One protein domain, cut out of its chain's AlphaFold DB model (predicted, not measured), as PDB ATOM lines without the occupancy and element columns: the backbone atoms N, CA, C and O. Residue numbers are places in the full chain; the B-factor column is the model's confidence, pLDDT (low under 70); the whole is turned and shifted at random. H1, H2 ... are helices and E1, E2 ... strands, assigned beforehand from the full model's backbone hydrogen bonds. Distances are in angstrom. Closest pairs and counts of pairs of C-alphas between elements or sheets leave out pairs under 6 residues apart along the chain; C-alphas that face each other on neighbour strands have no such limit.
ATOM      1  N   VAL A  30     164.666 170.800 152.388       84.81
ATOM      2  CA  VAL A  30     164.301 171.115 151.008       84.81
ATOM      3  C   VAL A  30     162.805 171.386 150.955       84.81
ATOM      4  O   VAL A  30     162.003 170.533 151.334       84.81
ATOM      5  N   MET A  31     162.429 172.557 150.449       85.56
ATOM      6  CA  MET A  31     161.037 172.932 150.216       85.56
ATOM      7  C   MET A  31     160.807 173.084 148.714       85.56
ATOM      8  O   MET A  31     161.566 173.782 148.044       85.56
ATOM      9  N   SER A  32     159.786 172.414 148.184       80.25
ATOM     10  CA  SER A  32     159.455 172.433 146.755       80.25
ATOM     11  C   SER A  32     157.982 172.765 146.550       80.25
ATOM     12  O   SER A  32     157.127 172.244 147.262       80.25
ATOM     13  N   ASP A  33     157.702 173.637 145.584       82.50
ATOM     14  CA  ASP A  33     156.352 174.031 145.187       82.50
ATOM     15  C   ASP A  33     155.958 173.362 143.860       82.50
ATOM     16  O   ASP A  33     156.802 173.123 142.994       82.50
ATOM     17  N   GLU A  34     154.677 173.041 143.715       78.38
ATOM     18  CA  GLU A  34     154.073 172.307 142.595       78.38
ATOM     19  C   GLU A  34     154.803 171.020 142.176       78.38
ATOM     20  O   GLU A  34     155.107 170.773 141.001       78.38
ATOM     21  N   VAL A  35     155.020 170.152 143.164       72.94
ATOM     22  CA  VAL A  35     155.800 168.902 143.074       72.94
ATOM     23  C   VAL A  35     155.328 167.907 141.992       72.94
ATOM     24  O   VAL A  35     156.091 167.029 141.588       72.94
ATOM     25  N   HIS A  36     154.134 168.077 141.427       66.19
ATOM     26  CA  HIS A  36     153.584 167.187 140.399       66.19
ATOM     27  C   HIS A  36     153.861 167.594 138.946       66.19
ATOM     28  O   HIS A  36     153.494 166.864 138.022       66.19
ATOM     29  N   ARG A  37     154.470 168.758 138.686       61.31
ATOM     30  CA  ARG A  37     154.693 169.188 137.297       61.31
ATOM     31  C   ARG A  37     155.752 168.313 136.620       61.31
ATOM     32  O   ARG A  37     156.823 168.062 137.163       61.31
ATOM     33  N   THR A  38     155.457 167.895 135.389       50.28
ATOM     34  CA  THR A  38     156.168 166.923 134.524       50.28
ATOM     35  C   THR A  38     157.676 167.167 134.324       50.28
ATOM     36  O   THR A  38     158.366 166.339 133.741       50.28
ATOM     37  N   GLN A  39     158.206 168.288 134.810       48.59
ATOM     38  CA  GLN A  39     159.625 168.657 134.796       48.59
ATOM     39  C   GLN A  39     160.445 167.966 135.908       48.59
ATOM     40  O   GLN A  39     161.669 168.063 135.917       48.59
ATOM     41  N   ASN A  40     159.798 167.250 136.836       56.75
ATOM     42  CA  ASN A  40     160.429 166.835 138.090       56.75
ATOM     43  C   ASN A  40     161.168 165.492 138.073       56.75
ATOM     44  O   ASN A  40     161.847 165.211 139.046       56.75
ATOM     45  N   GLY A  41     161.111 164.667 137.022       63.72
ATOM     46  CA  GLY A  41     161.755 163.342 137.058       63.72
ATOM     47  C   GLY A  41     163.273 163.411 137.285       63.72
ATOM     48  O   GLY A  41     163.777 163.031 138.334       63.72
ATOM     49  N   VAL A  42     164.005 163.966 136.315       71.12
ATOM     50  CA  VAL A  42     165.481 163.960 136.329       71.12
ATOM     51  C   VAL A  42     166.055 164.897 137.395       71.12
ATOM     52  O   VAL A  42     167.006 164.546 138.085       71.12
ATOM     53  N   PHE A  43     165.475 166.087 137.564       75.00
ATOM     54  CA  PHE A  43     165.975 167.053 138.542       75.00
ATOM     55  C   PHE A  43     165.679 166.652 139.981       75.00
ATOM     56  O   PHE A  43     166.545 166.839 140.836       75.00
ATOM     57  N   ALA A  44     164.499 166.083 140.256       74.44
ATOM     58  CA  ALA A  44     164.235 165.557 141.587       74.44
ATOM     59  C   ALA A  44     165.133 164.353 141.862       74.44
ATOM     60  O   ALA A  44     165.719 164.304 142.934       74.44
ATOM     61  N   ASP A  45     165.334 163.443 140.904       77.25
ATOM     62  CA  ASP A  45     166.242 162.305 141.095       77.25
ATOM     63  C   ASP A  45     167.682 162.761 141.392       77.25
ATOM     64  O   ASP A  45     168.304 162.262 142.333       77.25
ATOM     65  N   ASN A  46     168.189 163.772 140.680       80.75
ATOM     66  CA  ASN A  46     169.512 164.345 140.947       80.75
ATOM     67  C   ASN A  46     169.574 165.028 142.321       80.75
ATOM     68  O   ASN A  46     170.538 164.843 143.059       80.75
ATOM     69  N   LEU A  47     168.539 165.776 142.710       79.31
ATOM     70  CA  LEU A  47     168.434 166.389 144.039       79.31
ATOM     71  C   LEU A  47     168.429 165.336 145.155       79.31
ATOM     72  O   LEU A  47     169.102 165.501 146.172       79.31
ATOM     73  N   MET A  48     167.705 164.238 144.943       80.00
ATOM     74  CA  MET A  48     167.613 163.106 145.865       80.00
ATOM     75  C   MET A  48     168.949 162.381 146.002       80.00
ATOM     76  O   MET A  48     169.316 161.978 147.106       80.00
ATOM     77  N   HIS A  49     169.677 162.233 144.894       83.69
ATOM     78  CA  HIS A  49     171.013 161.650 144.885       83.69
ATOM     79  C   HIS A  49     172.030 162.547 145.598       83.69
ATOM     80  O   HIS A  49     172.789 162.072 146.440       83.69
ATOM     81  N   MET A  50     172.015 163.848 145.301       85.81
ATOM     82  CA  MET A  50     172.988 164.803 145.828       85.81
ATOM     83  C   MET A  50     172.787 165.130 147.310       85.81
ATOM     84  O   MET A  50     173.760 165.425 147.998       85.81
ATOM     85  N   LEU A  51     171.547 165.107 147.810       87.62
ATOM     86  CA  LEU A  51     171.213 165.457 149.196       87.62
ATOM     87  C   LEU A  51     170.458 164.308 149.888       87.62
ATOM     88  O   LEU A  51     169.267 164.431 150.211       87.62
ATOM     89  N   PRO A  52     171.132 163.172 150.142       86.88
ATOM     90  CA  PRO A  52     170.477 161.974 150.660       86.88
ATOM     91  C   PRO A  52     169.948 162.152 152.090       86.88
ATOM     92  O   PRO A  52     168.961 161.516 152.450       86.88
ATOM     93  N   THR A  53     170.567 163.025 152.892       88.81
ATOM     94  CA  THR A  53     170.209 163.270 154.301       88.81
ATOM     95  C   THR A  53     169.206 164.407 154.502       88.81
ATOM     96  O   THR A  53     168.799 164.662 155.632       88.81
ATOM     97  N   ALA A  54     168.794 165.104 153.438       88.75
ATOM     98  CA  ALA A  54     167.890 166.241 153.567       88.75
ATOM     99  C   ALA A  54     166.450 165.808 153.882       88.75
ATOM    100  O   ALA A  54     165.898 164.906 153.246       88.75
ATOM    101  N   ASN A  55     165.815 166.530 154.806       88.56
ATOM    102  CA  ASN A  55     164.374 166.474 155.035       88.56
ATOM    103  C   ASN A  55     163.652 167.236 153.917       88.56
ATOM    104  O   ASN A  55     164.151 168.257 153.445       88.56
ATOM    105  N   ARG A  56     162.482 166.763 153.476       85.12
ATOM    106  CA  ARG A  56     161.821 167.284 152.267       85.12
ATOM    107  C   ARG A  56     160.359 167.594 152.533       85.12
ATOM    108  O   ARG A  56     159.652 166.782 153.122       85.12
ATOM    109  N   ILE A  57     159.915 168.758 152.074       86.75
ATOM    110  CA  ILE A  57     158.532 169.224 152.171       86.75
ATOM    111  C   ILE A  57     158.091 169.685 150.785       86.75
ATOM    112  O   ILE A  57     158.730 170.536 150.167       86.75
ATOM    113  N   GLY A  58     157.003 169.096 150.296       83.88
ATOM    114  CA  GLY A  58     156.403 169.418 149.009       83.88
ATOM    115  C   GLY A  58     155.047 170.088 149.186       83.88
ATOM    116  O   GLY A  58     154.237 169.628 149.992       83.88
ATOM    117  N   PHE A  59     154.793 171.140 148.417       84.69
ATOM    118  CA  PHE A  59     153.489 171.785 148.300       84.69
ATOM    119  C   PHE A  59     152.936 171.545 146.900       84.69
ATOM    120  O   PHE A  59     153.679 171.484 145.920       84.69
ATOM    121  N   THR A  60     151.621 171.380 146.801       80.06
ATOM    122  CA  THR A  60     150.944 171.338 145.507       80.06
ATOM    123  C   THR A  60     149.462 171.648 145.645       80.06
ATOM    124  O   THR A  60     148.803 171.188 146.581       80.06
ATOM    125  N   GLY A  61     148.938 172.425 144.695       77.00
ATOM    126  CA  GLY A  61     147.503 172.693 144.580       77.00
ATOM    127  C   GLY A  61     146.747 171.636 143.772       77.00
ATOM    128  O   GLY A  61     145.519 171.571 143.840       77.00
ATOM    129  N   THR A  62     147.453 170.799 143.007       71.62
ATOM    130  CA  THR A  62     146.857 169.801 142.108       71.62
ATOM    131  C   THR A  62     147.500 168.432 142.316       71.62
ATOM    132  O   THR A  62     148.320 168.014 141.493       71.62
ATOM    133  N   PRO A  63     147.146 167.715 143.398       67.31
ATOM    134  CA  PRO A  63     147.628 166.357 143.587       67.31
ATOM    135  C   PRO A  63     147.186 165.477 142.413       67.31
ATOM    136  O   PRO A  63     145.998 165.445 142.077       67.31
ATOM    137  N   LEU A  64     148.120 164.781 141.751       59.75
ATOM    138  CA  LEU A  64     147.750 163.872 140.663       59.75
ATOM    139  C   LEU A  64     146.965 162.690 141.246       59.75
ATOM    140  O   LEU A  64     147.418 161.971 142.131       59.75
ATOM    141  N   LEU A  65     145.748 162.500 140.737       56.50
ATOM    142  CA  LEU A  65     144.755 161.561 141.273       56.50
ATOM    143  C   LEU A  65     145.001 160.087 140.891       56.50
ATOM    144  O   LEU A  65     144.246 159.221 141.332       56.50
ATOM    145  N   ARG A  66     145.997 159.776 140.051       47.78
ATOM    146  CA  ARG A  66     146.268 158.411 139.569       47.78
ATOM    147  C   ARG A  66     147.768 158.115 139.549       47.78
ATOM    148  O   ARG A  66     148.515 158.789 138.853       47.78
ATOM    149  N   ASP A  67     148.151 157.091 140.311       51.03
ATOM    150  CA  ASP A  67     149.448 156.398 140.310       51.03
ATOM    151  C   ASP A  67     150.699 157.255 140.546       51.03
ATOM    152  O   ASP A  67     151.736 157.077 139.906       51.03
ATOM    153  N   ASP A  68     150.644 158.145 141.534       58.31
ATOM    154  CA  ASP A  68     151.772 159.014 141.863       58.31
ATOM    155  C   ASP A  68     152.799 158.364 142.812       58.31
ATOM    156  O   ASP A  68     153.123 158.858 143.897       58.31
ATOM    157  N   ASN A  69     153.335 157.218 142.384       56.94
ATOM    158  CA  ASN A  69     154.428 156.533 143.082       56.94
ATOM    159  C   ASN A  69     155.687 157.410 143.174       56.94
ATOM    160  O   ASN A  69     156.500 157.213 144.072       56.94
ATOM    161  N   ILE A  70     155.855 158.374 142.263       59.88
ATOM    162  CA  ILE A  70     157.029 159.252 142.204       59.88
ATOM    163  C   ILE A  70     156.956 160.300 143.314       59.88
ATOM    164  O   ILE A  70     157.904 160.424 144.086       59.88
ATOM    165  N   THR A  71     155.828 160.996 143.468       60.75
ATOM    166  CA  THR A  71     155.707 162.021 144.516       60.75
ATOM    167  C   THR A  71     155.771 161.412 145.912       60.75
ATOM    168  O   THR A  71     156.491 161.921 146.774       60.75
ATOM    169  N   ALA A  72     155.119 160.263 146.114       63.53
ATOM    170  CA  ALA A  72     155.201 159.526 147.373       63.53
ATOM    171  C   ALA A  72     156.619 159.002 147.663       63.53
ATOM    172  O   ALA A  72     157.058 159.007 148.812       63.53
ATOM    173  N   ARG A  73     157.370 158.580 146.636       63.91
ATOM    174  CA  ARG A  73     158.770 158.148 146.779       63.91
ATOM    175  C   ARG A  73     159.703 159.304 147.142       63.91
ATOM    176  O   ARG A  73     160.655 159.096 147.892       63.91
ATOM    177  N   THR A  74     159.444 160.498 146.622       67.44
ATOM    178  CA  THR A  74     160.324 161.662 146.800       67.44
ATOM    179  C   THR A  74     160.024 162.423 148.094       67.44
ATOM    180  O   THR A  74     160.953 162.775 148.825       67.44
ATOM    181  N   PHE A  75     158.742 162.631 148.410       74.00
ATOM    182  CA  PHE A  75     158.282 163.484 149.517       74.00
ATOM    183  C   PHE A  75     157.527 162.734 150.623       74.00
ATOM    184  O   PHE A  75     157.264 163.311 151.675       74.00
ATOM    185  N   GLY A  76     157.214 161.451 150.437       75.81
ATOM    186  CA  GLY A  76     156.496 160.654 151.430       75.81
ATOM    187  C   GLY A  76     154.978 160.840 151.382       75.81
ATOM    188  O   GLY A  76     154.390 161.101 150.335       75.81
ATOM    189  N   GLN A  77     154.321 160.631 152.526       79.56
ATOM    190  CA  GLN A  77     152.866 160.739 152.649       79.56
ATOM    191  C   GLN A  77     152.420 162.186 152.877       79.56
ATOM    192  O   GLN A  77     153.172 163.016 153.388       79.56
ATOM    193  N   TYR A  78     151.158 162.471 152.557       80.81
ATOM    194  CA  TYR A  78     150.550 163.761 152.860       80.81
ATOM    195  C   TYR A  78     150.532 164.023 154.370       80.81
ATOM    196  O   TYR A  78     149.941 163.265 155.135       80.81
ATOM    197  N   VAL A  79     151.145 165.134 154.787       86.19
ATOM    198  CA  VAL A  79     151.114 165.607 156.182       86.19
ATOM    199  C   VAL A  79     149.818 166.367 156.475       86.19
ATOM    200  O   VAL A  79     149.256 166.264 157.563       86.19
ATOM    201  N   SER A  80     149.331 167.140 155.504       85.19
ATOM    202  CA  SER A  80     148.095 167.911 155.609       85.19
ATOM    203  C   SER A  80     147.486 168.121 154.228       85.19
ATOM    204  O   SER A  80     148.212 168.245 153.243       85.19
ATOM    205  N   VAL A  81     146.157 168.168 154.164       84.31
ATOM    206  CA  VAL A  81     145.406 168.452 152.940       84.31
ATOM    207  C   VAL A  81     144.430 169.583 153.232       84.31
ATOM    208  O   VAL A  81     143.624 169.503 154.163       84.31
ATOM    209  N   TYR A  82     144.511 170.640 152.428       85.00
ATOM    210  CA  TYR A  82     143.578 171.760 152.439       85.00
ATOM    211  C   TYR A  82     142.844 171.782 151.100       85.00
ATOM    212  O   TYR A  82     143.406 172.184 150.084       85.00
ATOM    213  N   ASP A  83     141.622 171.250 151.085       82.31
ATOM    214  CA  ASP A  83     140.863 171.081 149.849       82.31
ATOM    215  C   ASP A  83     140.161 172.373 149.397       82.31
ATOM    216  O   ASP A  83     140.003 173.345 150.141       82.31
ATOM    217  N   PHE A  84     139.722 172.372 148.137       79.44
ATOM    218  CA  PHE A  84     139.042 173.519 147.537       79.44
ATOM    219  C   PHE A  84     137.733 173.873 148.256       79.44
ATOM    220  O   PHE A  84     137.361 175.042 148.323       79.44
ATOM    221  N   LYS A  85     137.026 172.879 148.806       80.00
ATOM    222  CA  LYS A  85     135.756 173.104 149.501       80.00
ATOM    223  C   LYS A  85     135.989 173.912 150.777       80.00
ATOM    224  O   LYS A  85     135.321 174.922 150.981       80.00
ATOM    225  N   ARG A  86     136.974 173.510 151.579       83.69
ATOM    226  CA  ARG A  86     137.389 174.202 152.799       83.69
ATOM    227  C   ARG A  86     137.908 175.608 152.503       83.69
ATOM    228  O   ARG A  86     137.556 176.538 153.215       83.69
ATOM    229  N   ALA A  87     138.653 175.780 151.410       85.12
ATOM    230  CA  ALA A  87     139.105 177.094 150.949       85.12
ATOM    231  C   ALA A  87     137.947 178.070 150.666       85.12
ATOM    232  O   ALA A  87     138.023 179.247 151.027       85.12
ATOM    233  N   VAL A  88     136.858 177.577 150.069       82.50
ATOM    234  CA  VAL A  88     135.646 178.374 149.824       82.50
ATOM    235  C   VAL A  88     134.879 178.639 151.127       82.50
ATOM    236  O   VAL A  88     134.423 179.762 151.343       82.50
ATOM    237  N   GLU A  89     134.748 177.643 152.009       86.12
ATOM    238  CA  GLU A  89     134.074 177.782 153.315       86.12
ATOM    239  C   GLU A  89     134.769 178.811 154.222       86.12
ATOM    240  O   GLU A  89     134.103 179.663 154.814       86.12
ATOM    241  N   ASP A  90     136.102 178.794 154.254       91.00
ATOM    242  CA  ASP A  90     136.932 179.746 155.002       91.00
ATOM    243  C   ASP A  90     136.986 181.136 154.335       91.00
ATOM    244  O   ASP A  90     137.623 182.053 154.857       91.00
ATOM    245  N   LYS A  91     136.325 181.313 153.179       85.06
ATOM    246  CA  LYS A  91     136.385 182.516 152.328       85.06
ATOM    247  C   LYS A  91     137.808 182.884 151.885       85.06
ATOM    248  O   LYS A  91     138.069 184.034 151.535       85.06
TER     249      LYS A  91
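This is residues 30 to 91 of the 175 residues of the protein "Putative type I restriction enzyme HindVIIP R protein" of Prevotella sp. CAG:5226 (UniProt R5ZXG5). A small two-stranded parallel sheet of E1 and E2 has helix H1 on the crossover between its strands and helix H2 packed by its end near E2, while the chain after H2 runs out from this body to H3 at the far end of the long axis, where residues 85 to 91, of which 85 to 89 belong to H3, stick out free. The printed part has 62 residues, with three named helices and two named strands in the order E1, H1, E2, H2, H3. The class is mixed, helices and strands. The whole is only just loose, close to compact, with a radius of gyration of the C-alphas of 13.1 A, and elongated, spanning 42 by 22 by 17 A.

Find C-alpha 30 at (164.301, 171.115, 151.008), where E1 begins; it runs to residue 33. H1, residues 40 to 50, is 14.9 A long, and E2, residues 55 to 59, is 13.9 A long. Further on come H2, residues 69 to 75, and H3, residues 84 to 89, which ends at C-alpha 89 at (134.074, 177.782, 153.315).

Look at E1 and E2, parallel neighbours at 11 degrees, where N 30 and O 55 are 2.8 A apart and N 59 and O 32 are 2.8 A apart, both within hydrogen-bond range. E1, H1 and E2 form a strand-helix-strand unit, two parallel neighbour strands with a helix between, and its crossover is right-handed. The closest C-alphas of E2 and H2 are those of Arg 56 and Phe 75, 5.9 A apart. H1 and H2 are close but not clearly touching, their closest C-alphas being those of Met 48 and Thr 74, 7.5 A apart; they stand at a steep tilt of 46 degrees, the same way. H3 is apart from E1, E2, H1 and H2. In H1, H2 and H3 every O i to N i+4 pair is within hydrogen-bond range.

The C-alphas farthest apart, those of Met 50 and Glu 89, are 41.7 A apart. The printed part has no cut and no long link. Confidence is low, with pLDDT under 70, in residues 36 to 41 and 63 to 74.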